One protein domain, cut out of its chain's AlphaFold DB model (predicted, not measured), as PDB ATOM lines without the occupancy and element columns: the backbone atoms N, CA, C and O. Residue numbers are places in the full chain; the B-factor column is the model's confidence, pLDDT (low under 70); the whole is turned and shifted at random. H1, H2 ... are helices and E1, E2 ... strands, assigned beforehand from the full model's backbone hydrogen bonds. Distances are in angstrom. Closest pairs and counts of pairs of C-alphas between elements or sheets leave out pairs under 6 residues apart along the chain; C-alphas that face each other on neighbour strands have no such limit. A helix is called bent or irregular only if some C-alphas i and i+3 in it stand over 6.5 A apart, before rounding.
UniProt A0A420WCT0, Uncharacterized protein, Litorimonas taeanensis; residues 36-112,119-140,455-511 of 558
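This is residues 36 to 112, 119 to 140 and 455 to 511 of the 558 residues of an uncharacterized protein of Litorimonas taeanensis (UniProt A0A420WCT0). A twisted, curled sheet of six strands, E1-E2-E3-E4-E7-E6, is partly face to face with a small sheet, E5-E8-E9, their strands crossed. H3 covers E2 and E3, H1 packs on H3, and H2 meets the beginning of H3. The 156 printed residues include three named helices and nine named strands, in the order H1 E1 E2 E3 E4 E5 E6 E7 H2 E8 E9 H3; both sheets are antiparallel and the class is mixed, helices and strands. The whole is compact, with a radius of gyration of the C-alphas of 15.4 A and spans of 50 by 37 by 30 A.

Start at H1, residues 40 to 45, then find E1, residues 48 to 51, E2, residues 58 to 61, E3, residues 75 to 83, and E4, residues 98 to 109: a meander, each strand the antiparallel neighbour of the one before. Look for N 48 and O 61 at 2.9 A, N 82 and O 60 at 2.9 A, and N 81 and O 100 at 2.8 A. Next come E5, residues 122 to 125, E6, residues 133 to 140, and E7, residues 455 to 463, which pairs with E4 at N 101 and O 460, 2.8 A, and with E6 at N 457 and O 137, 2.9 A. H2, residues 464 to 473, is only just irregular, C-alphas 469 and 472 being 6.7 A apart. E8, residues 475 to 480, and E9, residues 486 to 491, form a hairpin, with N 477 and O 489 at 2.9 A; E5 and E8 have N 124 and O 478 at 2.8 A. The two sheets form a sandwich, two sheets face to face: the parts that face each other are 10.1 A centre to centre, and the strands of the one stand at 53 degrees to those of the other. H3, residues 493 to 510, lies over E2 and E3 at a height over the sheet of 9.8 A, and with H2 on one face of that sheet makes two layers. Residues 494 to 502 alone touch H1, closest at the C-alphas of Pro 40 and Gly 498, 3.8 A. Residues 493 to 497 alone touch H2, closest at the C-alphas of Arg 471 and Pro 493, 4.7 A. Every O i to N i+4 pair is within hydrogen-bond range in H1 and H3, but 4 of 6 in H2.

Find C-alpha 40, where H1 begins, at (153.358, 143.138, 147.438). E4 runs 34.2 A from C-alpha 98 at (161.541, 128.227, 154.315), E3 26.2 A, E7 26.0 A and E6 21.2 A. H3 runs 25.8 A to C-alpha 510 at (174.198, 137.394, 147.255).

The C-alphas farthest apart, of Thr 110 and Ala 511, are 51.7 A apart. Residues 113 to 118 and 141 to 454 are not printed, with C-alpha gaps of 15.1 A and 6.3 A. The links E2 to E3 and E3 to E4 are long. Residue 36 and residues 507 to 511 have pLDDT under 70.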
ATOM      1  N   PRO A  36     145.657 143.921 154.097       61.22
ATOM      2  CA  PRO A  36     145.004 143.608 152.824       61.22
ATOM      3  C   PRO A  36     145.032 144.734 151.772       61.22
ATOM      4  O   PRO A  36     144.721 144.473 150.613       61.22
ATOM      5  N   ASN A  37     145.381 145.970 152.153       70.62
ATOM      6  CA  ASN A  37     145.411 147.136 151.264       70.62
ATOM      7  C   ASN A  37     146.807 147.499 150.720       70.62
ATOM      8  O   ASN A  37     146.884 148.346 149.833       70.62
ATOM      9  N   LEU A  38     147.896 146.910 151.232       83.12
ATOM     10  CA  LEU A  38     149.257 147.185 150.745       83.12
ATOM     11  C   LEU A  38     149.614 146.287 149.554       83.12
ATOM     12  O   LEU A  38     149.302 145.093 149.544       83.12
ATOM     13  N   SER A  39     150.300 146.830 148.547       89.56
ATOM     14  CA  SER A  39     150.788 146.022 147.426       89.56
ATOM     15  C   SER A  39     151.967 145.130 147.848       89.56
ATOM     16  O   SER A  39     152.752 145.523 148.717       89.56
ATOM     17  N   PRO A  40     152.175 143.966 147.198       89.88
ATOM     18  CA  PRO A  40     153.358 143.138 147.438       89.88
ATOM     19  C   PRO A  40     154.672 143.916 147.283       89.88
ATOM     20  O   PRO A  40     155.605 143.697 148.044       89.88
ATOM     21  N   SER A  41     154.729 144.869 146.349       88.50
ATOM     22  CA  SER A  41     155.894 145.729 146.112       88.50
ATOM     23  C   SER A  41     156.204 146.700 147.256       88.50
ATOM     24  O   SER A  41     157.378 146.939 147.523       88.50
ATOM     25  N   GLU A  42     155.189 147.244 147.934       89.25
ATOM     26  CA  GLU A  42     155.384 148.113 149.108       89.25
ATOM     27  C   GLU A  42     155.844 147.283 150.311       89.25
ATOM     28  O   GLU A  42     156.837 147.610 150.957       89.25
ATOM     29  N   ILE A  43     155.198 146.132 150.537       89.00
ATOM     30  CA  ILE A  43     155.598 145.175 151.577       89.00
ATOM     31  C   ILE A  43     157.039 144.695 151.336       89.00
ATOM     32  O   ILE A  43     157.802 144.578 152.291       89.00
ATOM     33  N   ALA A  44     157.436 144.471 150.077       89.81
ATOM     34  CA  ALA A  44     158.794 144.085 149.700       89.81
ATOM     35  C   ALA A  44     159.841 145.181 149.979       89.81
ATOM     36  O   ALA A  44     160.965 144.849 150.354       89.81
ATOM     37  N   SER A  45     159.500 146.466 149.814       88.25
ATOM     38  CA  SER A  45     160.396 147.578 150.176       88.25
ATOM     39  C   SER A  45     160.490 147.825 151.683       88.25
ATOM     40  O   SER A  45     161.511 148.335 152.140       88.25
ATOM     41  N   ASP A  46     159.467 147.425 152.441       88.88
ATOM     42  CA  ASP A  46     159.420 147.539 153.903       88.88
ATOM     43  C   ASP A  46     160.081 146.339 154.621       88.88
ATOM     44  O   ASP A  46     160.215 146.350 155.848       88.88
ATOM     45  N   VAL A  47     160.537 145.307 153.892       91.06
ATOM     46  CA  VAL A  47     161.347 144.219 154.471       91.06
ATOM     47  C   VAL A  47     162.711 144.759 154.901       91.06
ATOM     48  O   VAL A  47     163.496 145.262 154.097       91.06
ATOM     49  N   THR A  48     163.024 144.600 156.183       90.81
ATOM     50  CA  THR A  48     164.283 145.060 156.782       90.81
ATOM     51  C   THR A  48     165.287 143.922 156.938       90.81
ATOM     52  O   THR A  48     164.912 142.763 157.086       90.81
ATOM     53  N   LEU A  49     166.580 144.248 156.923       89.31
ATOM     54  CA  LEU A  49     167.658 143.316 157.253       89.31
ATOM     55  C   LEU A  49     168.125 143.579 158.692       89.31
ATOM     56  O   LEU A  49     168.691 144.641 158.960       89.31
ATOM     57  N   GLU A  50     167.933 142.626 159.606       88.06
ATOM     58  CA  GLU A  50     168.517 142.679 160.954       88.06
ATOM     59  C   GLU A  50     169.595 141.600 161.133       88.06
ATOM     60  O   GLU A  50     169.467 140.467 160.674       88.06
ATOM     61  N   VAL A  51     170.677 141.948 161.835       84.88
ATOM     62  CA  VAL A  51     171.696 140.982 162.263       84.88
ATOM     63  C   VAL A  51     171.293 140.409 163.618       84.88
ATOM     64  O   VAL A  51     171.370 141.092 164.648       84.88
ATOM     65  N   ASN A  52     170.904 139.137 163.645       80.62
ATOM     66  CA  ASN A  52     170.485 138.458 164.862       80.62
ATOM     67  C   ASN A  52     171.651 138.358 165.854       80.62
ATOM     68  O   ASN A  52     172.612 137.609 165.673       80.62
ATOM     69  N   ARG A  53     171.536 139.088 166.966       78.12
ATOM     70  CA  ARG A  53     172.599 139.247 167.975       78.12
ATOM     71  C   ARG A  53     172.995 137.952 168.694       78.12
ATOM     72  O   ARG A  53     174.004 137.950 169.397       78.12
ATOM     73  N   ARG A  54     172.209 136.873 168.569       73.50
ATOM     74  CA  ARG A  54     172.473 135.564 169.191       73.50
ATOM     75  C   ARG A  54     173.167 134.585 168.241       73.50
ATOM     76  O   ARG A  54     173.973 133.787 168.706       73.50
ATOM     77  N   THR A  55     172.837 134.616 166.950       73.06
ATOM     78  CA  THR A  55     173.382 133.695 165.931       73.06
ATOM     79  C   THR A  55     174.496 134.324 165.095       73.06
ATOM     80  O   THR A  55     175.359 133.603 164.602       73.06
ATOM     81  N   GLY A  56     174.495 135.652 164.947       76.12
ATOM     82  CA  GLY A  56     175.334 136.379 163.994       76.12
ATOM     83  C   GLY A  56     174.854 136.277 162.542       76.12
ATOM     84  O   GLY A  56     175.570 136.730 161.654       76.12
ATOM     85  N   ALA A  57     173.682 135.679 162.297       77.94
ATOM     86  CA  ALA A  57     173.085 135.581 160.969       77.94
ATOM     87  C   ALA A  57     172.432 136.908 160.552       77.94
ATOM     88  O   ALA A  57     171.906 137.640 161.393       77.94
ATOM     89  N   GLU A  58     172.446 137.185 159.250       82.88
ATOM     90  CA  GLU A  58     171.594 138.203 158.636       82.88
ATOM     91  C   GLU A  58     170.209 137.589 158.385       82.88
ATOM     92  O   GLU A  58     170.095 136.517 157.788       82.88
ATOM     93  N   GLU A  59     169.162 138.245 158.877       88.31
ATOM     94  CA  GLU A  59     167.778 137.774 158.816       88.31
ATOM     95  C   GLU A  59     166.915 138.873 158.172       88.31
ATOM     96  O   GLU A  59     166.982 140.040 158.564       88.31
ATOM     97  N   LEU A  60     166.124 138.515 157.154       90.62
ATOM     98  CA  LEU A  60     165.198 139.445 156.492       90.62
ATOM     99  C   LEU A  60     163.851 139.387 157.201       90.62
ATOM    100  O   LEU A  60     163.260 138.313 157.273       90.62
ATOM    101  N   ILE A  61     163.364 140.520 157.697       92.38
ATOM    102  CA  ILE A  61     162.178 140.628 158.548       92.38
ATOM    103  C   ILE A  61     161.127 141.494 157.851       92.38
ATOM    104  O   ILE A  61     161.357 142.675 157.581       92.38
ATOM    105  N   ALA A  62     159.969 140.901 157.564       91.50
ATOM    106  CA  ALA A  62     158.804 141.597 157.026       91.50
ATOM    107  C   ALA A  62     158.128 142.489 158.090       91.50
ATOM    108  O   ALA A  62     158.236 142.197 159.286       91.50
ATOM    109  N   PRO A  63     157.401 143.549 157.683       90.44
ATOM    110  CA  PRO A  63     156.679 144.412 158.618       90.44
ATOM    111  C   PRO A  63     155.678 143.626 159.479       90.44
ATOM    112  O   PRO A  63     155.052 142.670 159.019       90.44
ATOM    113  N   THR A  64     155.539 144.021 160.742       90.88
ATOM    114  CA  THR A  64     154.634 143.396 161.722       90.88
ATOM    115  C   THR A  64     153.189 143.859 161.558       90.88
ATOM    116  O   THR A  64     152.957 145.045 161.335       90.88
ATOM    117  N   PHE A  65     152.225 142.965 161.781       89.50
ATOM    118  CA  PHE A  65     150.787 143.275 161.804       89.50
ATOM    119  C   PHE A  65     150.065 142.538 162.941       89.50
ATOM    120  O   PHE A  65     150.541 141.488 163.366       89.50
ATOM    121  N   ASP A  66     148.918 143.037 163.410       90.44
ATOM    122  CA  ASP A  66     148.061 142.297 164.350       90.44
ATOM    123  C   ASP A  66     147.065 141.409 163.568       90.44
ATOM    124  O   ASP A  66     146.268 141.936 162.789       90.44
ATOM    125  N   PRO A  67     147.082 140.070 163.714       88.50
ATOM    126  CA  PRO A  67     146.080 139.194 163.105       88.50
ATOM    127  C   PRO A  67     144.759 139.139 163.898       88.50
ATOM    128  O   PRO A  67     143.812 138.499 163.440       88.50
ATOM    129  N   PHE A  68     144.691 139.749 165.087       89.19
ATOM    130  CA  PHE A  68     143.586 139.626 166.042       89.19
ATOM    131  C   PHE A  68     142.764 140.917 166.212       89.19
ATOM    132  O   PHE A  68     142.042 141.030 167.197       89.19
ATOM    133  N   GLU A  69     142.786 141.856 165.250       85.38
ATOM    134  CA  GLU A  69     142.014 143.123 165.296       85.38
ATOM    135  C   GLU A  69     140.506 142.951 165.632       85.38
ATOM    136  O   GLU A  69     139.861 143.885 166.117       85.38
ATOM    137  N   GLU A  70     139.926 141.769 165.381       83.69
ATOM    138  CA  GLU A  70     138.530 141.439 165.707       83.69
ATOM    139  C   GLU A  70     138.305 140.900 167.142       83.69
ATOM    140  O   GLU A  70     137.182 140.997 167.657       83.69
ATOM    141  N   ASP A  71     139.326 140.344 167.811       84.31
ATOM    142  CA  ASP A  71     139.222 139.839 169.189       84.31
ATOM    143  C   ASP A  71     139.425 140.986 170.199       84.31
ATOM    144  O   ASP A  71     140.191 141.926 170.015       84.31
ATOM    145  N   ARG A  72     138.687 140.930 171.310       84.19
ATOM    146  CA  ARG A  72     138.752 141.905 172.414       84.19
ATOM    147  C   ARG A  72     139.474 141.360 173.645       84.19
ATOM    148  O   ARG A  72     139.520 142.031 174.674       84.19
ATOM    149  N   THR A  73     139.946 140.119 173.571       84.38
ATOM    150  CA  THR A  73     140.541 139.332 174.664       84.38
ATOM    151  C   THR A  73     141.953 138.838 174.344       84.38
ATOM    152  O   THR A  73     142.599 138.205 175.185       84.38
ATOM    153  N   LEU A  74     142.415 139.115 173.127       87.75
ATOM    154  CA  LEU A  74     143.714 138.763 172.585       87.75
ATOM    155  C   LEU A  74     144.073 139.833 171.549       87.75
ATOM    156  O   LEU A  74     143.287 140.073 170.642       87.75
ATOM    157  N   ALA A  75     145.230 140.464 171.704       90.62
ATOM    158  CA  ALA A  75     145.882 141.246 170.655       90.62
ATOM    159  C   ALA A  75     147.186 140.536 170.271       90.62
ATOM    160  O   ALA A  75     147.625 139.619 170.978       90.62
ATOM    161  N   GLY A  76     147.828 140.926 169.178       90.44
ATOM    162  CA  GLY A  76     149.015 140.219 168.709       90.44
ATOM    163  C   GLY A  76     149.956 141.044 167.854       90.44
ATOM    164  O   GLY A  76     149.694 142.185 167.488       90.44
ATOM    165  N   SER A  77     151.077 140.426 167.506       92.25
ATOM    166  CA  SER A  77     151.829 140.834 166.328       92.25
ATOM    167  C   SER A  77     152.434 139.622 165.638       92.25
ATOM    168  O   SER A  77     152.904 138.688 166.287       92.25
ATOM    169  N   VAL A  78     152.392 139.628 164.311       93.12
ATOM    170  CA  VAL A  78     152.909 138.572 163.448       93.12
ATOM    171  C   VAL A  78     153.870 139.176 162.442       93.12
ATOM    172  O   VAL A  78     153.580 140.215 161.847       93.12
ATOM    173  N   ASN A  79     154.995 138.501 162.223       94.50
ATOM    174  CA  ASN A  79     155.901 138.793 161.124       94.50
ATOM    175  C   ASN A  79     156.533 137.534 160.519       94.50
ATOM    176  O   ASN A  79     156.792 136.542 161.201       94.50
ATOM    177  N   LEU A  80     156.788 137.588 159.208       94.31
ATOM    178  CA  LEU A  80     157.605 136.599 158.501       94.31
ATOM    179  C   LEU A  80     159.085 136.992 158.536       94.31
ATOM    180  O   LEU A  80     159.437 138.164 158.382       94.31
ATOM    181  N   ARG A  81     159.952 135.991 158.702       92.56
ATOM    182  CA  ARG A  81     161.403 136.156 158.786       92.56
ATOM    183  C   ARG A  81     162.146 135.075 158.006       92.56
ATOM    184  O   ARG A  81     161.947 133.886 158.246       92.56
ATOM    185  N   ALA A  82     163.031 135.468 157.092       90.50
ATOM    186  CA  ALA A  82     163.919 134.537 156.395       90.50
ATOM    187  C   ALA A  82     165.223 134.349 157.178       90.50
ATOM    188  O   ALA A  82     165.739 135.299 157.768       90.50
ATOM    189  N   ILE A  83     165.770 133.133 157.137       76.56
ATOM    190  CA  ILE A  83     167.067 132.785 157.727       76.56
ATOM    191  C   ILE A  83     167.936 132.151 156.644       76.56
ATOM    192  O   ILE A  83     167.515 131.190 156.001       76.56
ATOM    193  N   ASP A  84     169.157 132.658 156.476       70.19
ATOM    194  CA  ASP A  84     170.182 131.978 155.687       70.19
ATOM    195  C   ASP A  84     170.857 130.883 156.535       70.19
ATOM    196  O   ASP A  84     171.541 131.163 157.525       70.19
ATOM    197  N   GLY A  85     170.643 129.620 156.157       71.12
ATOM    198  CA  GLY A  85     171.323 128.460 156.737       71.12
ATOM    199  C   GLY A  85     170.446 127.490 157.550       71.12
ATOM    200  O   GLY A  85     169.228 127.643 157.650       71.12
ATOM    201  N   PRO A  86     171.059 126.423 158.101       74.12
ATOM    202  CA  PRO A  86     170.343 125.338 158.760       74.12
ATOM    203  C   PRO A  86     169.894 125.707 160.178       74.12
ATOM    204  O   PRO A  86     170.705 125.971 161.067       74.12
ATOM    205  N   LEU A  87     168.587 125.624 160.400       83.00
ATOM    206  CA  LEU A  87     167.926 125.839 161.682       83.00
ATOM    207  C   LEU A  87     167.644 124.490 162.375       83.00
ATOM    208  O   LEU A  87     167.676 123.426 161.747       83.00
ATOM    209  N   THR A  88     167.350 124.514 163.677       85.38
ATOM    210  CA  THR A  88     166.867 123.348 164.442       85.38
ATOM    211  C   THR A  88     165.608 123.705 165.231       85.38
ATOM    212  O   THR A  88     165.613 124.717 165.933       85.38
ATOM    213  N   SER A  89     164.566 122.870 165.161       88.69
ATOM    214  CA  SER A  89     163.383 122.981 166.027       88.69
ATOM    215  C   SER A  89     163.723 122.657 167.488       88.69
ATOM    216  O   SER A  89     164.765 122.061 167.783       88.69
ATOM    217  N   ILE A  90     162.815 122.997 168.404       86.56
ATOM    218  CA  ILE A  90     162.878 122.629 169.828       86.56
ATOM    219  C   ILE A  90     162.961 121.098 170.004       86.56
ATOM    220  O   ILE A  90     163.639 120.608 170.906       86.56
ATOM    221  N   ASP A  91     162.344 120.341 169.095       86.31
ATOM    222  CA  ASP A  91     162.354 118.871 169.035       86.31
ATOM    223  C   ASP A  91     163.652 118.284 168.444       86.31
ATOM    224  O   ASP A  91     163.806 117.065 168.350       86.31
ATOM    225  N   GLY A  92     164.590 119.135 168.012       86.75
ATOM    226  CA  GLY A  92     165.861 118.739 167.402       86.75
ATOM    227  C   GLY A  92     165.780 118.368 165.916       86.75
ATOM    228  O   GLY A  92     166.751 117.842 165.371       86.75
ATOM    229  N   VAL A  93     164.658 118.638 165.241       87.44
ATOM    230  CA  VAL A  93     164.529 118.458 163.785       87.44
ATOM    231  C   VAL A  93     165.334 119.549 163.078       87.44
ATOM    232  O   VAL A  93     165.173 120.722 163.404       87.44
ATOM    233  N   SER A  94     166.185 119.198 162.108       86.81
ATOM    234  CA  SER A  94     166.842 120.210 161.267       86.81
ATOM    235  C   SER A  94     165.864 120.739 160.220       86.81
ATOM    236  O   SER A  94     165.179 119.961 159.557       86.81
ATOM    237  N   LEU A  95     165.809 122.060 160.097       87.25
ATOM    238  CA  LEU A  95     164.893 122.813 159.251       87.25
ATOM    239  C   LEU A  95     165.723 123.637 158.260       87.25
ATOM    240  O   LEU A  95     166.715 124.260 158.644       87.25
ATOM    241  N   GLN A  96     165.349 123.587 156.986       85.62
ATOM    242  CA  GLN A  96     166.026 124.234 155.859       85.62
ATOM    243  C   GLN A  96     164.963 124.592 154.813       85.62
ATOM    244  O   GLN A  96     163.942 123.910 154.753       85.62
ATOM    245  N   ASP A  97     165.228 125.616 153.999       84.19
ATOM    246  CA  ASP A  97     164.379 126.069 152.883       84.19
ATOM    247  C   ASP A  97     162.938 126.460 153.288       84.19
ATOM    248  O   ASP A  97     161.971 125.700 153.178       84.19
ATOM    249  N   GLY A  98     162.804 127.671 153.834       88.69
ATOM    250  CA  GLY A  98     161.541 128.227 154.315       88.69
ATOM    251  C   GLY A  98     161.743 129.473 155.175       88.69
ATOM    252  O   GLY A  98     162.845 130.014 155.258       88.69
ATOM    253  N   ALA A  99     160.676 129.910 155.841       92.81
ATOM    254  CA  ALA A  99     160.676 131.078 156.720       92.81
ATOM    255  C   ALA A  99     160.276 130.709 158.152       92.81
ATOM    256  O   ALA A  99     159.593 129.712 158.391       92.81
ATOM    257  N   ILE A 100     160.663 131.550 159.108       94.19
ATOM    258  CA  ILE A 100     160.015 131.608 160.414       94.19
ATOM    259  C   ILE A 100     158.779 132.508 160.309       94.19
ATOM    260  O   ILE A 100     158.831 133.576 159.702       94.19
ATOM    261  N   LEU A 101     157.685 132.079 160.932       95.19
ATOM    262  CA  LEU A 101     156.622 132.961 161.392       95.19
ATOM    263  C   LEU A 101     156.840 133.205 162.882       95.19
ATOM    264  O   LEU A 101     156.796 132.260 163.674       95.19
ATOM    265  N   ASP A 102     157.086 134.453 163.248       94.81
ATOM    266  CA  ASP A 102     157.114 134.891 164.635       94.81
ATOM    267  C   ASP A 102     155.718 135.402 165.003       94.81
ATOM    268  O   ASP A 102     155.143 136.222 164.285       94.81
ATOM    269  N   VAL A 103     155.153 134.874 166.092       95.06
ATOM    270  CA  VAL A 103     153.819 135.233 166.590       95.06
ATOM    271  C   VAL A 103     153.928 135.654 168.049       95.06
ATOM    272  O   VAL A 103     154.322 134.850 168.893       95.06
ATOM    273  N   ASN A 104     153.537 136.890 168.349       94.88
ATOM    274  CA  ASN A 104     153.393 137.410 169.704       94.88
ATOM    275  C   ASN A 104     151.908 137.494 170.071       94.88
ATOM    276  O   ASN A 104     151.092 137.965 169.277       94.88
ATOM    277  N   PHE A 105     151.569 137.072 171.286       94.12
ATOM    278  CA  PHE A 105     150.215 137.050 171.836       94.12
ATOM    279  C   PHE A 105     150.152 137.924 173.091       94.12
ATOM    280  O   PHE A 105     150.728 137.563 174.119       94.12
ATOM    281  N   PHE A 106     149.423 139.036 173.033       92.75
ATOM    282  CA  PHE A 106     149.220 139.963 174.147       92.75
ATOM    283  C   PHE A 106     147.843 139.742 174.784       92.75
ATOM    284  O   PHE A 106     146.813 139.831 174.113       92.75
ATOM    285  N   TYR A 107     147.804 139.460 176.086       91.69
ATOM    286  CA  TYR A 107     146.548 139.242 176.811       91.69
ATOM    287  C   TYR A 107     146.671 139.565 178.307       91.69
ATOM    288  O   TYR A 107     147.765 139.583 178.877       91.69
ATOM    289  N   ASN A 108     145.528 139.778 178.962       90.94
ATOM    290  CA  ASN A 108     145.451 139.993 180.407       90.94
ATOM    291  C   ASN A 108     145.166 138.680 181.154       90.94
ATOM    292  O   ASN A 108     144.327 137.880 180.740       90.94
ATOM    293  N   SER A 109     145.835 138.479 182.289       89.38
ATOM    294  CA  SER A 109     145.647 137.345 183.199       89.38
ATOM    295  C   SER A 109     145.358 137.844 184.613       89.38
ATOM    296  O   SER A 109     146.064 138.709 185.134       89.38
ATOM    297  N   THR A 110     144.352 137.268 185.274       87.81
ATOM    298  CA  THR A 110     143.917 137.665 186.628       87.81
ATOM    299  C   THR A 110     144.817 137.118 187.746       87.81
ATOM    300  O   THR A 110     144.354 136.829 188.851       87.81
ATOM    301  N   SER A 111     146.095 136.878 187.445       84.56
ATOM    302  CA  SER A 111     147.006 136.074 188.255       84.56
ATOM    303  C   SER A 111     148.426 136.623 188.217       84.56
ATOM    304  O   SER A 111     148.930 137.009 187.163       84.56
ATOM    305  N   ASN A 112     149.087 136.620 189.376       81.50
ATOM    306  CA  ASN A 112     150.469 137.079 189.548       81.50
ATOM    307  C   ASN A 112     151.500 135.937 189.432       81.50
ATOM    308  O   ASN A 112     152.690 136.158 189.650       81.50
ATOM    309  N   GLY A 119     149.462 129.797 177.350       85.94
ATOM    310  CA  GLY A 119     150.424 128.771 176.970       85.94
ATOM    311  C   GLY A 119     150.182 128.246 175.566       85.94
ATOM    312  O   GLY A 119     149.856 127.071 175.387       85.94
ATOM    313  N   PHE A 120     150.363 129.126 174.585       88.75
ATOM    314  CA  PHE A 120     150.412 128.786 173.172       88.75
ATOM    315  C   PHE A 120     151.613 127.873 172.923       88.75
ATOM    316  O   PHE A 120     152.760 128.310 172.822       88.75
ATOM    317  N   ASN A 121     151.350 126.569 172.898       85.12
ATOM    318  CA  ASN A 121     152.394 125.564 172.757       85.12
ATOM    319  C   ASN A 121     152.717 125.347 171.286       85.12
ATOM    320  O   ASN A 121     153.852 125.526 170.851       85.12
ATOM    321  N   ASP A 122     151.705 124.946 170.531       89.62
ATOM    322  CA  ASP A 122     151.859 124.417 169.189       89.62
ATOM    323  C   ASP A 122     150.976 125.215 168.226       89.62
ATOM    324  O   ASP A 122     149.925 125.732 168.602       89.62
ATOM    325  N   ILE A 123     151.393 125.299 166.966       92.81
ATOM    326  CA  ILE A 123     150.550 125.794 165.877       92.81
ATOM    327  C   ILE A 123     150.330 124.643 164.898       92.81
ATOM    328  O   ILE A 123     151.280 123.956 164.522       92.81
ATOM    329  N   ALA A 124     149.093 124.446 164.453       93.75
ATOM    330  CA  ALA A 124     148.752 123.526 163.376       93.75
ATOM    331  C   ALA A 124     148.487 124.288 162.070       93.75
ATOM    332  O   ALA A 124     147.812 125.315 162.050       93.75
ATOM    333  N   PHE A 125     148.962 123.759 160.945       93.69
ATOM    334  CA  PHE A 125     148.440 124.154 159.635       93.69
ATOM    335  C   PHE A 125     147.007 123.615 159.465       93.69
ATOM    336  O   PHE A 125     146.697 122.552 160.008       93.69
ATOM    337  N   LEU A 126     146.175 124.240 158.617       90.12
ATOM    338  CA  LEU A 126     144.823 123.733 158.279       90.12
ATOM    339  C   LEU A 126     144.787 122.261 157.810       90.12
ATOM    340  O   LEU A 126     143.755 121.605 157.890       90.12
ATOM    341  N   SER A 127     145.919 121.708 157.358       87.56
ATOM    342  CA  SER A 127     146.090 120.282 157.052       87.56
ATOM    343  C   SER A 127     146.161 119.356 158.286       87.56
ATOM    344  O   SER A 127     146.508 118.186 158.134       87.56
ATOM    345  N   GLY A 128     145.911 119.853 159.504       87.00
ATOM    346  CA  GLY A 128     145.972 119.091 160.764       87.00
ATOM    347  C   GLY A 128     147.388 118.693 161.207       87.00
ATOM    348  O   GLY A 128     147.562 117.906 162.133       87.00
ATOM    349  N   SER A 129     148.411 119.212 160.529       91.19
ATOM    350  CA  SER A 129     149.826 118.927 160.782       91.19
ATOM    351  C   SER A 129     150.450 120.054 161.602       91.19
ATOM    352  O   SER A 129     150.381 121.208 161.175       91.19
ATOM    353  N   ILE A 130     151.088 119.719 162.724       92.00
ATOM    354  CA  ILE A 130     151.793 120.676 163.590       92.00
ATOM    355  C   ILE A 130     152.996 121.284 162.846       92.00
ATOM    356  O   ILE A 130     153.732 120.574 162.156       92.00
ATOM    357  N   ALA A 131     153.181 122.597 162.977       92.88
ATOM    358  CA  ALA A 131     154.334 123.333 162.477       92.88
ATOM    359  C   ALA A 131     155.522 123.202 163.456       92.88
ATOM    360  O   ALA A 131     155.321 123.362 164.662       92.88
ATOM    361  N   PRO A 132     156.759 122.935 162.990       92.50
ATOM    362  CA  PRO A 132     157.916 122.812 163.876       92.50
ATOM    363  C   PRO A 132     158.188 124.113 164.642       92.50
ATOM    364  O   PRO A 132     158.475 125.146 164.036       92.50
ATOM    365  N   ALA A 133     158.126 124.061 165.974       92.00
ATOM    366  CA  ALA A 133     158.413 125.211 166.826       92.00
ATOM    367  C   ALA A 133     159.928 125.422 166.974       92.00
ATOM    368  O   ALA A 133     160.682 124.486 167.235       92.00
ATOM    369  N   VAL A 134     160.370 126.667 166.824       90.00
ATOM    370  CA  VAL A 134     161.778 127.093 166.854       90.00
ATOM    371  C   VAL A 134     162.117 127.772 168.180       90.00
ATOM    372  O   VAL A 134     163.190 127.559 168.742       90.00
ATOM    373  N   LEU A 135     161.191 128.584 168.692       89.88
ATOM    374  CA  LEU A 135     161.326 129.315 169.946       89.88
ATOM    375  C   LEU A 135     159.958 129.421 170.622       89.88
ATOM    376  O   LEU A 135     158.938 129.577 169.955       89.88
ATOM    377  N   ARG A 136     159.967 129.322 171.950       91.50
ATOM    378  CA  ARG A 136     158.849 129.626 172.846       91.50
ATOM    379  C   ARG A 136     159.417 130.506 173.950       91.50
ATOM    380  O   ARG A 136     160.436 130.133 174.535       91.50
ATOM    381  N   ASP A 137     158.802 131.650 174.204       90.12
ATOM    382  CA  ASP A 137     159.168 132.561 175.292       90.12
ATOM    383  C   ASP A 137     157.898 133.168 175.902       90.12
ATOM    384  O   ASP A 137     156.874 133.286 175.228       90.12
ATOM    385  N   ASN A 138     157.939 133.532 177.181       90.69
ATOM    386  CA  ASN A 138     156.786 134.080 177.889       90.69
ATOM    387  C   ASN A 138     157.223 135.120 178.925       90.69
ATOM    388  O   ASN A 138     157.983 134.829 179.850       90.69
ATOM    389  N   ARG A 139     156.705 136.347 178.799       89.44
ATOM    390  CA  ARG A 139     157.023 137.464 179.693       89.44
ATOM    391  C   ARG A 139     155.771 138.125 180.261       89.44
ATOM    392  O   ARG A 139     154.753 138.288 179.597       89.44
ATOM    393  N   VAL A 140     155.868 138.524 181.524       89.44
ATOM    394  CA  VAL A 140     154.884 139.391 182.178       89.44
ATOM    395  C   VAL A 140     155.360 140.828 181.986       89.44
ATOM    396  O   VAL A 140     156.497 141.138 182.342       89.44
ATOM    397  N   GLU A 455     152.713 138.636 177.579       92.81
ATOM    398  CA  GLU A 455     153.133 138.413 176.208       92.81
ATOM    399  C   GLU A 455     153.754 137.019 176.096       92.81
ATOM    400  O   GLU A 455     154.682 136.677 176.834       92.81
ATOM    401  N   GLU A 456     153.237 136.211 175.178       93.31
ATOM    402  CA  GLU A 456     153.835 134.937 174.774       93.31
ATOM    403  C   GLU A 456     154.330 135.054 173.334       93.31
ATOM    404  O   GLU A 456     153.607 135.565 172.484       93.31
ATOM    405  N   MET A 457     155.540 134.571 173.057       93.06
ATOM    406  CA  MET A 457     156.129 134.530 171.719       93.06
ATOM    407  C   MET A 457     156.312 133.075 171.285       93.06
ATOM    408  O   MET A 457     156.960 132.286 171.980       93.06
ATOM    409  N   LEU A 458     155.785 132.738 170.109       94.56
ATOM    410  CA  LEU A 458     155.890 131.427 169.477       94.56
ATOM    411  C   LEU A 458     156.421 131.592 168.049       94.56
ATOM    412  O   LEU A 458     155.710 132.041 167.152       94.56
ATOM    413  N   SER A 459     157.678 131.204 167.841       93.88
ATOM    414  CA  SER A 459     158.302 131.155 166.516       93.88
ATOM    415  C   SER A 459     158.123 129.760 165.922       93.88
ATOM    416  O   SER A 459     158.588 128.782 166.517       93.88
ATOM    417  N   ILE A 460     157.521 129.645 164.740       94.81
ATOM    418  CA  ILE A 460     157.369 128.374 164.007       94.81
ATOM    419  C   ILE A 460     158.005 128.433 162.623       94.81
ATOM    420  O   ILE A 460     158.137 129.502 162.040       94.81
ATOM    421  N   PHE A 461     158.362 127.278 162.071       94.81
ATOM    422  CA  PHE A 461     158.901 127.171 160.717       94.81
ATOM    423  C   PHE A 461     157.829 126.797 159.685       94.81
ATOM    424  O   PHE A 461     157.083 125.829 159.861       94.81
ATOM    425  N   ILE A 462     157.807 127.531 158.572       94.75
ATOM    426  CA  ILE A 462     156.981 127.273 157.393       94.75
ATOM    427  C   ILE A 462     157.918 126.894 156.227       94.75
ATOM    428  O   ILE A 462     158.668 127.755 155.763       94.75
ATOM    429  N   PRO A 463     157.883 125.641 155.728       92.62
ATOM    430  CA  PRO A 463     158.649 125.224 154.548       92.62
ATOM    431  C   PRO A 463     158.282 126.045 153.306       92.62
ATOM    432  O   PRO A 463     157.105 126.381 153.140       92.62
ATOM    433  N   ASN A 464     159.234 126.302 152.400       91.62
ATOM    434  CA  ASN A 464     158.965 127.152 151.234       91.62
ATOM    435  C   ASN A 464     157.842 126.602 150.334       91.62
ATOM    436  O   ASN A 464     157.004 127.374 149.883       91.62
ATOM    437  N   GLU A 465     157.711 125.274 150.203       92.12
ATOM    438  CA  GLU A 465     156.581 124.616 149.515       92.12
ATOM    439  C   GLU A 465     155.197 125.108 149.990       92.12
ATOM    440  O   GLU A 465     154.245 125.165 149.209       92.12
ATOM    441  N   ARG A 466     155.061 125.462 151.279       92.94
ATOM    442  CA  ARG A 466     153.811 125.989 151.850       92.94
ATOM    443  C   ARG A 466     153.657 127.493 151.654       92.94
ATOM    444  O   ARG A 466     152.520 127.942 151.557       92.94
ATOM    445  N   LEU A 467     154.752 128.251 151.583       92.62
ATOM    446  CA  LEU A 467     154.724 129.680 151.248       92.62
ATOM    447  C   LEU A 467     154.341 129.873 149.774       92.62
ATOM    448  O   LEU A 467     153.413 130.622 149.483       92.62
ATOM    449  N   ASP A 468     154.961 129.109 148.870       92.31
ATOM    450  CA  ASP A 468     154.659 129.110 147.432       92.31
ATOM    451  C   ASP A 468     153.187 128.767 147.153       92.31
ATOM    452  O   ASP A 468     152.535 129.418 146.337       92.31
ATOM    453  N   ALA A 469     152.640 127.764 147.854       92.25
ATOM    454  CA  ALA A 469     151.227 127.401 147.749       92.25
ATOM    455  C   ALA A 469     150.298 128.487 148.326       92.25
ATOM    456  O   ALA A 469     149.265 128.798 147.736       92.25
ATOM    457  N   ALA A 470     150.671 129.086 149.460       92.94
ATOM    458  CA  ALA A 470     149.888 130.118 150.135       92.94
ATOM    459  C   ALA A 470     149.944 131.502 149.466       92.94
ATOM    460  O   ALA A 470     149.142 132.372 149.800       92.94
ATOM    461  N   ARG A 471     150.841 131.721 148.498       90.81
ATOM    462  CA  ARG A 471     150.946 132.979 147.742       90.81
ATOM    463  C   ARG A 471     149.643 133.394 147.044       90.81
ATOM    464  O   ARG A 471     149.452 134.578 146.791       90.81
ATOM    465  N   PHE A 472     148.755 132.448 146.728       88.38
ATOM    466  CA  PHE A 472     147.491 132.724 146.034       88.38
ATOM    467  C   PHE A 472     146.303 132.900 146.993       88.38
ATOM    468  O   PHE A 472     145.595 133.901 146.901       88.38
ATOM    469  N   ASP A 473     146.116 131.967 147.931       89.94
ATOM    470  CA  ASP A 473     144.938 131.917 148.815       89.94
ATOM    471  C   ASP A 473     145.189 132.505 150.225       89.94
ATOM    472  O   ASP A 473     144.262 132.640 151.026       89.94
ATOM    473  N   GLY A 474     146.437 132.864 150.543       92.12
ATOM    474  CA  GLY A 474     146.905 133.180 151.894       92.12
ATOM    475  C   GLY A 474     147.273 131.929 152.701       92.12
ATOM    476  O   GLY A 474     147.053 130.793 152.274       92.12
ATOM    477  N   LEU A 475     147.845 132.128 153.892       94.06
ATOM    478  CA  LEU A 475     148.137 131.043 154.836       94.06
ATOM    479  C   LEU A 475     147.352 131.240 156.130       94.06
ATOM    480  O   LEU A 475     147.624 132.172 156.883       94.06
ATOM    481  N   THR A 476     146.445 130.313 156.438       94.56
ATOM    482  CA  THR A 476     145.864 130.207 157.782       94.56
ATOM    483  C   THR A 476     146.617 129.168 158.602       94.56
ATOM    484  O   THR A 476     146.819 128.029 158.162       94.56
ATOM    485  N   VAL A 477     146.974 129.537 159.828       94.94
ATOM    486  CA  VAL A 477     147.477 128.619 160.852       94.94
ATOM    487  C   VAL A 477     146.630 128.731 162.123       94.94
ATOM    488  O   VAL A 477     146.003 129.756 162.366       94.94
ATOM    489  N   LEU A 478     146.566 127.664 162.915       95.12
ATOM    490  CA  LEU A 478     145.760 127.563 164.131       95.12
ATOM    491  C   LEU A 478     146.696 127.468 165.335       95.12
ATOM    492  O   LEU A 478     147.361 126.447 165.507       95.12
ATOM    493  N   ALA A 479     146.768 128.513 166.157       94.38
ATOM    494  CA  ALA A 479     147.501 128.463 167.420       94.38
ATOM    495  C   ALA A 479     146.693 127.708 168.480       94.38
ATOM    496  O   ALA A 479     145.482 127.903 168.583       94.38
ATOM    497  N   LEU A 480     147.362 126.847 169.250       93.19
ATOM    498  CA  LEU A 480     146.751 125.955 170.234       93.19
ATOM    499  C   LEU A 480     147.211 126.333 171.648       93.19
ATOM    500  O   LEU A 480     148.405 126.252 171.962       93.19
ATOM    501  N   ASP A 481     146.268 126.733 172.505       91.12
ATOM    502  CA  ASP A 481     146.542 126.991 173.925       91.12
ATOM    503  C   ASP A 481     146.588 125.698 174.770       91.12
ATOM    504  O   ASP A 481     146.305 124.601 174.276       91.12
ATOM    505  N   GLN A 482     146.940 125.792 176.060       88.06
ATOM    506  CA  GLN A 482     147.033 124.614 176.947       88.06
ATOM    507  C   GLN A 482     145.714 123.840 177.117       88.06
ATOM    508  O   GLN A 482     145.740 122.678 177.528       88.06
ATOM    509  N   ASN A 483     144.570 124.457 176.815       88.12
ATOM    510  CA  ASN A 483     143.252 123.830 176.898       88.12
ATOM    511  C   ASN A 483     142.842 123.168 175.573       88.12
ATOM    512  O   ASN A 483     141.815 122.487 175.527       88.12
ATOM    513  N   GLY A 484     143.624 123.361 174.506       86.00
ATOM    514  CA  GLY A 484     143.284 122.943 173.150       86.00
ATOM    515  C   GLY A 484     142.261 123.855 172.471       86.00
ATOM    516  O   GLY A 484     141.571 123.395 171.563       86.00
ATOM    517  N   GLN A 485     142.124 125.117 172.901       90.44
ATOM    518  CA  GLN A 485     141.365 126.098 172.125       90.44
ATOM    519  C   GLN A 485     142.206 126.567 170.929       90.44
ATOM    520  O   GLN A 485     143.392 126.869 171.068       90.44
ATOM    521  N   GLU A 486     141.570 126.613 169.757       92.25
ATOM    522  CA  GLU A 486     142.180 126.994 168.484       92.25
ATOM    523  C   GLU A 486     141.954 128.488 168.204       92.25
ATOM    524  O   GLU A 486     140.825 128.977 168.301       92.25
ATOM    525  N   TYR A 487     143.014 129.201 167.820       92.50
ATOM    526  CA  TYR A 487     142.976 130.621 167.462       92.50
ATOM    527  C   TYR A 487     143.507 130.784 166.029       92.50
ATOM    528  O   TYR A 487     144.690 130.516 165.792       92.50
ATOM    529  N   PRO A 488     142.661 131.158 165.050       93.44
ATOM    530  CA  PRO A 488     143.084 131.278 163.662       93.44
ATOM    531  C   PRO A 488     143.914 132.544 163.444       93.44
ATOM    532  O   PRO A 488     143.486 133.647 163.763       93.44
ATOM    533  N   ILE A 489     145.085 132.374 162.839       93.38
ATOM    534  CA  ILE A 489     145.958 133.445 162.370       93.38
ATOM    535  C   ILE A 489     145.942 133.375 160.847       93.38
ATOM    536  O   ILE A 489     146.378 132.373 160.276       93.38
ATOM    537  N   PHE A 490     145.429 134.414 160.191       93.44
ATOM    538  CA  PHE A 490     145.447 134.528 158.734       93.44
ATOM    539  C   PHE A 490     146.586 135.443 158.285       93.44
ATOM    540  O   PHE A 490     146.715 136.569 158.759       93.44
ATOM    541  N   ILE A 491     147.393 134.956 157.346       93.31
ATOM    542  CA  ILE A 491     148.489 135.689 156.719       93.31
ATOM    543  C   ILE A 491     148.071 135.970 155.266       93.31
ATOM    544  O   ILE A 491     147.958 135.019 154.481       93.31
ATOM    545  N   PRO A 492     147.821 137.237 154.889       93.06
ATOM    546  CA  PRO A 492     147.342 137.590 153.554       93.06
ATOM    547  C   PRO A 492     148.294 137.182 152.408       93.06
ATOM    548  O   PRO A 492     149.516 137.264 152.566       93.06
ATOM    549  N   PRO A 493     147.774 136.799 151.223       93.06
ATOM    550  CA  PRO A 493     148.596 136.366 150.087       93.06
ATOM    551  C   PRO A 493     149.558 137.456 149.589       93.06
ATOM    552  O   PRO A 493     150.713 137.162 149.288       93.06
ATOM    553  N   ASN A 494     149.132 138.725 149.582       92.56
ATOM    554  CA  ASN A 494     149.968 139.872 149.208       92.56
ATOM    555  C   ASN A 494     151.172 140.066 150.148       92.56
ATOM    556  O   ASN A 494     152.234 140.493 149.697       92.56
ATOM    557  N   TYR A 495     151.027 139.716 151.429       93.25
ATOM    558  CA  TYR A 495     152.110 139.772 152.410       93.25
ATOM    559  C   TYR A 495     153.149 138.672 152.181       93.25
ATOM    560  O   TYR A 495     154.349 138.947 152.161       93.25
ATOM    561  N   ILE A 496     152.688 137.442 151.926       93.44
ATOM    562  CA  ILE A 496     153.554 136.309 151.565       93.44
ATOM    563  C   ILE A 496     154.295 136.614 150.258       93.44
ATOM    564  O   ILE A 496     155.509 136.432 150.186       93.44
ATOM    565  N   GLU A 497     153.593 137.140 149.249       93.25
ATOM    566  CA  GLU A 497     154.199 137.527 147.977       93.25
ATOM    567  C   GLU A 497     155.253 138.632 148.142       93.25
ATOM    568  O   GLU A 497     156.353 138.492 147.610       93.25
ATOM    569  N   GLY A 498     154.954 139.711 148.873       92.12
ATOM    570  CA  GLY A 498     155.897 140.818 149.068       92.12
ATOM    571  C   GLY A 498     157.162 140.387 149.809       92.12
ATOM    572  O   GLY A 498     158.280 140.682 149.381       92.12
ATOM    573  N   PHE A 499     156.999 139.582 150.860       93.38
ATOM    574  CA  PHE A 499     158.119 138.962 151.560       93.38
ATOM    575  C   PHE A 499     158.946 138.049 150.635       93.38
ATOM    576  O   PHE A 499     160.169 138.184 150.592       93.38
ATOM    577  N   GLN A 500     158.316 137.181 149.831       92.44
ATOM    578  CA  GLN A 500     159.032 136.352 148.851       92.44
ATOM    579  C   GLN A 500     159.765 137.190 147.787       92.44
ATOM    580  O   GLN A 500     160.897 136.863 147.429       92.44
ATOM    581  N   GLN A 501     159.173 138.287 147.300       92.00
ATOM    582  CA  GLN A 501     159.825 139.197 146.349       92.00
ATOM    583  C   GLN A 501     161.103 139.811 146.945       92.00
ATOM    584  O   GLN A 501     162.154 139.772 146.297       92.00
ATOM    585  N   ALA A 502     161.051 140.298 148.189       90.00
ATOM    586  CA  ALA A 502     162.226 140.803 148.900       90.00
ATOM    587  C   ALA A 502     163.299 139.714 149.084       90.00
ATOM    588  O   ALA A 502     164.448 139.906 148.678       90.00
ATOM    589  N   VAL A 503     162.909 138.545 149.606       89.44
ATOM    590  CA  VAL A 503     163.776 137.373 149.829       89.44
ATOM    591  C   VAL A 503     164.496 136.954 148.543       89.44
ATOM    592  O   VAL A 503     165.726 136.871 148.521       89.44
ATOM    593  N   HIS A 504     163.773 136.766 147.437       87.12
ATOM    594  CA  HIS A 504     164.389 136.410 146.158       87.12
ATOM    595  C   HIS A 504     165.287 137.526 145.604       87.12
ATOM    596  O   HIS A 504     166.336 137.223 145.029       87.12
ATOM    597  N   SER A 505     164.937 138.806 145.792       80.62
ATOM    598  CA  SER A 505     165.804 139.920 145.379       80.62
ATOM    599  C   SER A 505     167.139 139.922 146.135       80.62
ATOM    600  O   SER A 505     168.189 140.124 145.527       80.62
ATOM    601  N   TRP A 506     167.127 139.593 147.429       73.69
ATOM    602  CA  TRP A 506     168.325 139.578 148.266       73.69
ATOM    603  C   TRP A 506     169.228 138.378 147.955       73.69
ATOM    604  O   TRP A 506     170.418 138.539 147.672       73.69
ATOM    605  N   PHE A 507     168.656 137.170 147.918       63.47
ATOM    606  CA  PHE A 507     169.426 135.945 147.677       63.47
ATOM    607  C   PHE A 507     169.918 135.801 146.229       63.47
ATOM    608  O   PHE A 507     170.972 135.208 145.997       63.47
ATOM    609  N   SER A 508     169.237 136.401 145.243       58.84
ATOM    610  CA  SER A 508     169.768 136.483 143.869       58.84
ATOM    611  C   SER A 508     170.953 137.452 143.742       58.84
ATOM    612  O   SER A 508     171.860 137.201 142.945       58.84
ATOM    613  N   VAL A 509     171.011 138.507 144.565       53.66
ATOM    614  CA  VAL A 509     172.168 139.414 144.645       53.66
ATOM    615  C   VAL A 509     173.345 138.759 145.379       53.66
ATOM    616  O   VAL A 509     174.476 138.856 144.894       53.66
ATOM    617  N   SER A 510     173.117 138.043 146.489       49.50
ATOM    618  CA  SER A 510     174.198 137.394 147.255       49.50
ATOM    619  C   SER A 510     174.799 136.175 146.538       49.50
ATOM    620  O   SER A 510     176.024 136.047 146.468       49.50
ATOM    621  N   ALA A 511     173.979 135.335 145.893       46.44
ATOM    622  CA  ALA A 511     174.457 134.245 145.033       46.44
ATOM    623  C   ALA A 511     175.103 134.742 143.716       46.44
ATOM    624  O   ALA A 511     175.783 133.987 143.015       46.44
TER     625      ALA A 511